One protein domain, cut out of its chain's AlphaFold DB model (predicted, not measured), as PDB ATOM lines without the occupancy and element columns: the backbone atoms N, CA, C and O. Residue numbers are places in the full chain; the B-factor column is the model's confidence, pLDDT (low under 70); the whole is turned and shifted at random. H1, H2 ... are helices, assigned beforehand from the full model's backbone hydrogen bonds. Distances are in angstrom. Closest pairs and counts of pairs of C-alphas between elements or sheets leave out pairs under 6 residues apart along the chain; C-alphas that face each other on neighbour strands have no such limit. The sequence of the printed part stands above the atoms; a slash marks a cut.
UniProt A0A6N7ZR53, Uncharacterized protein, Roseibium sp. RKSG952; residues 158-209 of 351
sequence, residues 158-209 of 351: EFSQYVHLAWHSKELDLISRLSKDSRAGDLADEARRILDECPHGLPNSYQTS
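This is residues 158 to 209 of the 351 residues of an uncharacterized protein of Roseibium sp. RKSG952 (UniProt A0A6N7ZR53). Two helices, H1 and H2, meet near one end as an open V, joined by a loop at the corner, and after H2 the unnamed tail folds back past the open side of the V towards the region where the printed part begins. H1, with the stretch before it, runs along the longest axis; residues 159 to 164 and 196 to 201 stand free. The printed part has 52 residues with two named helices, H1 then H2, and no named strand; its class is all helix. The whole is loose, with a radius of gyration of the C-alphas of 12.6 A, and its outline is a rod spanning 38 by 18 by 12 A.

Start at the longest helix, H1, residues 165 to 178, and look at its residues 175 to 178, which alone touch H2, residues 186 to 197. The closest C-alphas of the two are those of Leu 178 and Ala 188, 5.4 A apart. The helices run opposite ways at a steep tilt of 49 degrees, with their centres 13.0 A apart. Seven residues between them make a short link. In H1 and H2 every O i to N i+4 pair is within hydrogen-bond range.

Find C-alpha 165 at (84.406, 183.679, 71.560); from there H1 runs 19.8 A to C-alpha 178 at (90.868, 198.035, 83.569). H2 begins at C-alpha 186 and runs 16.6 A to C-alpha 197 at (101.788, 190.349, 75.307).

Look for the two C-alphas farthest apart at Ser 160 and Gly 185, 37.9 A. The C-alphas of Glu 158 and Ser 209, first and last printed, are 11.3 A apart. The printed part has no cut. Residues 198 to 209 hold no named element, and residues 198 to 208 have pLDDT under 70; the mean of the printed part is 76.8.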
ATOM      1  N   GLU A 158      77.532 183.688  67.579       88.50
ATOM      2  CA  GLU A 158      76.153 183.196  67.493       88.50
ATOM      3  C   GLU A 158      76.070 181.715  67.100       88.50
ATOM      4  O   GLU A 158      74.998 181.118  67.209       88.50
ATOM      5  N   PHE A 159      77.168 181.119  66.628       92.00
ATOM      6  CA  PHE A 159      77.221 179.711  66.265       92.00
ATOM      7  C   PHE A 159      77.732 178.861  67.421       92.00
ATOM      8  O   PHE A 159      78.690 179.220  68.104       92.00
ATOM      9  N   SER A 160      77.141 177.676  67.557       92.50
ATOM     10  CA  SER A 160      77.494 176.671  68.563       92.50
ATOM     11  C   SER A 160      79.009 176.458  68.683       92.50
ATOM     12  O   SER A 160      79.561 176.503  69.782       92.50
ATOM     13  N   GLN A 161      79.713 176.340  67.548       91.69
ATOM     14  CA  GLN A 161      81.146 176.026  67.560       91.69
ATOM     15  C   GLN A 161      82.059 177.143  68.067       91.69
ATOM     16  O   GLN A 161      83.242 176.895  68.310       91.69
ATOM     17  N   TYR A 162      81.534 178.360  68.167       90.56
ATOM     18  CA  TYR A 162      82.296 179.578  68.422       90.56
ATOM     19  C   TYR A 162      81.676 180.427  69.538       90.56
ATOM     20  O   TYR A 162      82.126 181.543  69.784       90.56
ATOM     21  N   VAL A 163      80.666 179.912  70.247       88.75
ATOM     22  CA  VAL A 163      79.964 180.633  71.319       88.75
ATOM     23  C   VAL A 163      80.909 181.091  72.440       88.75
ATOM     24  O   VAL A 163      80.696 182.139  73.049       88.75
ATOM     25  N   HIS A 164      82.009 180.366  72.678       84.38
ATOM     26  CA  HIS A 164      83.040 180.744  73.654       84.38
ATOM     27  C   HIS A 164      83.780 182.032  73.274       84.38
ATOM     28  O   HIS A 164      84.296 182.713  74.159       84.38
ATOM     29  N   LEU A 165      83.791 182.422  71.995       84.50
ATOM     30  CA  LEU A 165      84.406 183.679  71.560       84.50
ATOM     31  C   LEU A 165      83.683 184.903  72.139       84.50
ATOM     32  O   LEU A 165      84.325 185.923  72.397       84.50
ATOM     33  N   ALA A 166      82.380 184.800  72.445       80.62
ATOM     34  CA  ALA A 166      81.672 185.852  73.180       80.62
ATOM     35  C   ALA A 166      82.281 186.089  74.569       80.62
ATOM     36  O   ALA A 166      82.241 187.209  75.079       80.62
ATOM     37  N   TRP A 167      82.816 185.044  75.202       75.44
ATOM     38  CA  TRP A 167      83.399 185.141  76.538       75.44
ATOM     39  C   TRP A 167      84.760 185.826  76.459       75.44
ATOM     40  O   TRP A 167      84.971 186.801  77.175       75.44
ATOM     41  N   HIS A 168      85.603 185.421  75.502       74.00
ATOM     42  CA  HIS A 168      86.881 186.088  75.229       74.00
ATOM     43  C   HIS A 168      86.680 187.577  74.907       74.00
ATOM     44  O   HIS A 168      87.414 188.428  75.400       74.00
ATOM     45  N   SER A 169      85.649 187.924  74.127       72.62
ATOM     46  CA  SER A 169      85.346 189.324  73.812       72.62
ATOM     47  C   SER A 169      84.976 190.144  75.054       72.62
ATOM     48  O   SER A 169      85.441 191.275  75.190       72.62
ATOM     49  N   LYS A 170      84.174 189.585  75.971       76.81
ATOM     50  CA  LYS A 170      83.811 190.250  77.236       76.81
ATOM     51  C   LYS A 170      85.006 190.399  78.172       76.81
ATOM     52  O   LYS A 170      85.157 191.443  78.800       76.81
ATOM     53  N   GLU A 171      85.839 189.370  78.261       76.81
ATOM     54  CA  GLU A 171      87.060 189.379  79.065       76.81
ATOM     55  C   GLU A 171      88.048 190.435  78.556       76.81
ATOM     56  O   GLU A 171      88.527 191.256  79.334       76.81
ATOM     57  N   LEU A 172      88.257 190.519  77.240       74.88
ATOM     58  CA  LEU A 172      89.092 191.553  76.628       74.88
ATOM     59  C   LEU A 172      88.524 192.967  76.808       74.88
ATOM     60  O   LEU A 172      89.294 193.902  77.023       74.88
ATOM     61  N   ASP A 173      87.201 193.153  76.737       80.12
ATOM     62  CA  ASP A 173      86.571 194.450  77.030       80.12
ATOM     63  C   ASP A 173      86.803 194.854  78.492       80.12
ATOM     64  O   ASP A 173      87.164 195.998  78.773       80.12
ATOM     65  N   LEU A 174      86.688 193.907  79.426       83.00
ATOM     66  CA  LEU A 174      86.996 194.138  80.834       83.00
ATOM     67  C   LEU A 174      88.471 194.517  81.035       83.00
ATOM     68  O   LEU A 174      88.748 195.540  81.659       83.00
ATOM     69  N   ILE A 175      89.407 193.750  80.465       83.62
ATOM     70  CA  ILE A 175      90.852 194.024  80.534       83.62
ATOM     71  C   ILE A 175      91.171 195.392  79.905       83.62
ATOM     72  O   ILE A 175      91.925 196.180  80.474       83.62
ATOM     73  N   SER A 176      90.547 195.735  78.773       83.81
ATOM     74  CA  SER A 176      90.715 197.038  78.112       83.81
ATOM     75  C   SER A 176      90.164 198.207  78.930       83.81
ATOM     76  O   SER A 176      90.682 199.322  78.842       83.81
ATOM     77  N   ARG A 177      89.102 197.994  79.711       86.94
ATOM     78  CA  ARG A 177      88.575 199.007  80.636       86.94
ATOM     79  C   ARG A 177      89.479 199.158  81.855       86.94
ATOM     80  O   ARG A 177      89.777 200.288  82.228       86.94
ATOM     81  N   LEU A 178      89.947 198.048  82.428       88.38
ATOM     82  CA  LEU A 178      90.868 198.035  83.569       88.38
ATOM     83  C   LEU A 178      92.196 198.721  83.240       88.38
ATOM     84  O   LEU A 178      92.666 199.532  84.030       88.38
ATOM     85  N   SER A 179      92.752 198.491  82.047       86.44
ATOM     86  CA  SER A 179      94.009 199.121  81.617       86.44
ATOM     87  C   SER A 179      93.936 200.652  81.516       86.44
ATOM     88  O   SER A 179      94.969 201.332  81.576       86.44
ATOM     89  N   LYS A 180      92.715 201.195  81.389       88.94
ATOM     90  CA  LYS A 180      92.401 202.629  81.292       88.94
ATOM     91  C   LYS A 180      91.888 203.235  82.603       88.94
ATOM     92  O   LYS A 180      91.750 204.455  82.667       88.94
ATOM     93  N   ASP A 181      91.584 202.435  83.628       90.25
ATOM     94  CA  ASP A 181      91.108 202.955  84.915       90.25
ATOM     95  C   ASP A 181      92.300 203.415  85.760       90.25
ATOM     96  O   ASP A 181      93.048 202.613  86.317       90.25
ATOM     97  N   SER A 182      92.471 204.733  85.883       85.25
ATOM     98  CA  SER A 182      93.547 205.339  86.674       85.25
ATOM     99  C   SER A 182      93.471 205.013  88.169       85.25
ATOM    100  O   SER A 182      94.462 205.177  88.876       85.25
ATOM    101  N   ARG A 183      92.322 204.535  88.662       90.88
ATOM    102  CA  ARG A 183      92.132 204.132  90.064       90.88
ATOM    103  C   ARG A 183      92.532 202.681  90.322       90.88
ATOM    104  O   ARG A 183      92.608 202.289  91.480       90.88
ATOM    105  N   ALA A 184      92.761 201.886  89.275       84.38
ATOM    106  CA  ALA A 184      93.071 200.464  89.402       84.38
ATOM    107  C   ALA A 184      94.553 200.180  89.728       84.38
ATOM    108  O   ALA A 184      94.892 199.029  89.997       84.38
ATOM    109  N   GLY A 185      95.418 201.204  89.764       89.12
ATOM    110  CA  GLY A 185      96.815 201.087  90.210       89.12
ATOM    111  C   GLY A 185      97.568 199.968  89.486       89.12
ATOM    112  O   GLY A 185      97.504 199.875  88.260       89.12
ATOM    113  N   ASP A 186      98.206 199.083  90.251       90.38
ATOM    114  CA  ASP A 186      98.986 197.946  89.743       90.38
ATOM    115  C   ASP A 186      98.184 197.018  88.807       90.38
ATOM    116  O   ASP A 186      98.738 196.445  87.868       90.38
ATOM    117  N   LEU A 187      96.862 196.898  89.000       87.56
ATOM    118  CA  LEU A 187      96.001 196.094  88.123       87.56
ATOM    119  C   LEU A 187      95.855 196.710  86.726       87.56
ATOM    120  O   LEU A 187      95.684 195.978  85.752       87.56
ATOM    121  N   ALA A 188      95.918 198.040  86.606       88.50
ATOM    122  CA  ALA A 188      95.894 198.703  85.304       88.50
ATOM    123  C   ALA A 188      97.191 198.445  84.530       88.50
ATOM    124  O   ALA A 188      97.148 198.254  83.315       88.50
ATOM    125  N   ASP A 189      98.329 198.423  85.226       87.38
ATOM    126  CA  ASP A 189      99.634 198.139  84.627       87.38
ATOM    127  C   ASP A 189      99.723 196.681  84.163       87.38
ATOM    128  O   ASP A 189     100.156 196.422  83.039       87.38
ATOM    129  N   GLU A 190      99.223 195.737  84.963       87.06
ATOM    130  CA  GLU A 190      99.145 194.326  84.574       87.06
ATOM    131  C   GLU A 190      98.189 194.106  83.394       87.06
ATOM    132  O   GLU A 190      98.525 193.414  82.435       87.06
ATOM    133  N   ALA A 191      97.029 194.767  83.388       85.94
ATOM    134  CA  ALA A 191      96.118 194.722  82.249       85.94
ATOM    135  C   ALA A 191      96.768 195.268  80.964       85.94
ATOM    136  O   ALA A 191      96.515 194.734  79.886       85.94
ATOM    137  N   ARG A 192      97.622 196.302  81.045       85.62
ATOM    138  CA  ARG A 192      98.394 196.781  79.883       85.62
ATOM    139  C   ARG A 192      99.410 195.743  79.411       85.62
ATOM    140  O   ARG A 192      99.466 195.505  78.212       85.62
ATOM    141  N   ARG A 193     100.126 195.074  80.323       84.75
ATOM    142  CA  ARG A 193     101.047 193.980  79.955       84.75
ATOM    143  C   ARG A 193     100.333 192.845  79.239       84.75
ATOM    144  O   ARG A 193     100.767 192.457  78.165       84.75
ATOM    145  N   ILE A 194      99.207 192.371  79.776       81.88
ATOM    146  CA  ILE A 194      98.406 191.309  79.144       81.88
ATOM    147  C   ILE A 194      97.978 191.720  77.726       81.88
ATOM    148  O   ILE A 194      97.995 190.901  76.807       81.88
ATOM    149  N   LEU A 195      97.608 192.990  77.529       77.06
ATOM    150  CA  LEU A 195      97.244 193.516  76.210       77.06
ATOM    151  C   LEU A 195      98.439 193.620  75.251       77.06
ATOM    152  O   LEU A 195      98.256 193.352  74.063       77.06
ATOM    153  N   ASP A 196      99.624 193.980  75.746       78.06
ATOM    154  CA  ASP A 196     100.859 194.084  74.957       78.06
ATOM    155  C   ASP A 196     101.438 192.704  74.598       78.06
ATOM    156  O   ASP A 196     101.952 192.509  73.496       78.06
ATOM    157  N   GLU A 197     101.323 191.726  75.501       73.38
ATOM    158  CA  GLU A 197     101.788 190.349  75.307       73.38
ATOM    159  C   GLU A 197     100.853 189.514  74.431       73.38
ATOM    160  O   GLU A 197     101.284 188.485  73.918       73.38
ATOM    161  N   CYS A 198      99.600 189.937  74.217       63.31
ATOM    162  CA  CYS A 198      98.663 189.265  73.317       63.31
ATOM    163  C   CYS A 198      99.154 189.360  71.855       63.31
ATOM    164  O   CYS A 198      98.889 190.360  71.178       63.31
ATOM    165  N   PRO A 199      99.763 188.300  71.280       50.44
ATOM    166  CA  PRO A 199     100.455 188.365  69.987       50.44
ATOM    167  C   PRO A 199      99.498 188.481  68.785       50.44
ATOM    168  O   PRO A 199      99.917 188.518  67.629       50.44
ATOM    169  N   HIS A 200      98.194 188.531  69.046       50.25
ATOM    170  CA  HIS A 200      97.132 188.633  68.052       50.25
ATOM    171  C   HIS A 200      96.397 189.980  68.076       50.25
ATOM    172  O   HIS A 200      95.520 190.190  67.240       50.25
ATOM    173  N   GLY A 201      96.783 190.908  68.959       45.03
ATOM    174  CA  GLY A 201      96.160 192.223  69.069       45.03
ATOM    175  C   GLY A 201      94.718 192.189  69.596       45.03
ATOM    176  O   GLY A 201      94.007 191.188  69.546       45.03
ATOM    177  N   LEU A 202      94.287 193.330  70.126       45.34
ATOM    178  CA  LEU A 202      92.904 193.651  70.495       45.34
ATOM    179  C   LEU A 202      91.903 193.396  69.326       45.34
ATOM    180  O   LEU A 202      92.317 193.364  68.167       45.34
ATOM    181  N   PRO A 203      90.582 193.261  69.595       44.53
ATOM    182  CA  PRO A 203      89.583 192.441  68.872       44.53
ATOM    183  C   PRO A 203      89.352 192.653  67.367       44.53
ATOM    184  O   PRO A 203      88.572 191.913  66.770       44.53
ATOM    185  N   ASN A 204      90.018 193.604  66.720       40.72
ATOM    186  CA  ASN A 204      89.800 193.886  65.301       40.72
ATOM    187  C   ASN A 204      90.397 192.822  64.362       40.72
ATOM    188  O   ASN A 204      89.995 192.750  63.204       40.72
ATOM    189  N   SER A 205      91.332 191.993  64.834       42.94
ATOM    190  CA  SER A 205      91.890 190.847  64.096       42.94
ATOM    191  C   SER A 205      91.024 189.584  64.206       42.94
ATOM    192  O   SER A 205      91.045 188.749  63.307       42.94
ATOM    193  N   TYR A 206      90.225 189.465  65.272       47.78
ATOM    194  CA  TYR A 206      89.298 188.351  65.514       47.78
ATOM    195  C   TYR A 206      87.911 188.560  64.875       47.78
ATOM    196  O   TYR A 206      87.064 187.671  64.895       47.78
ATOM    197  N   GLN A 207      87.680 189.743  64.301       53.19
ATOM    198  CA  GLN A 207      86.395 190.226  63.787       53.19
ATOM    199  C   GLN A 207      86.241 190.134  62.263       53.19
ATOM    200  O   GLN A 207      85.423 190.850  61.677       53.19
ATOM    201  N   THR A 208      86.982 189.273  61.564       62.81
ATOM    202  CA  THR A 208      86.608 188.962  60.178       62.81
ATOM    203  C   THR A 208      85.353 188.101  60.182       62.81
ATOM    204  O   THR A 208      85.412 186.878  60.177       62.81
ATOM    205  N   SER A 209      84.198 188.769  60.211       76.31
ATOM    206  CA  SER A 209      82.909 188.158  59.913       76.31
ATOM    207  C   SER A 209      83.001 187.476  58.549       76.31
ATOM    208  O   SER A 209      83.334 188.160  57.569       76.31
TER     209      SER A 209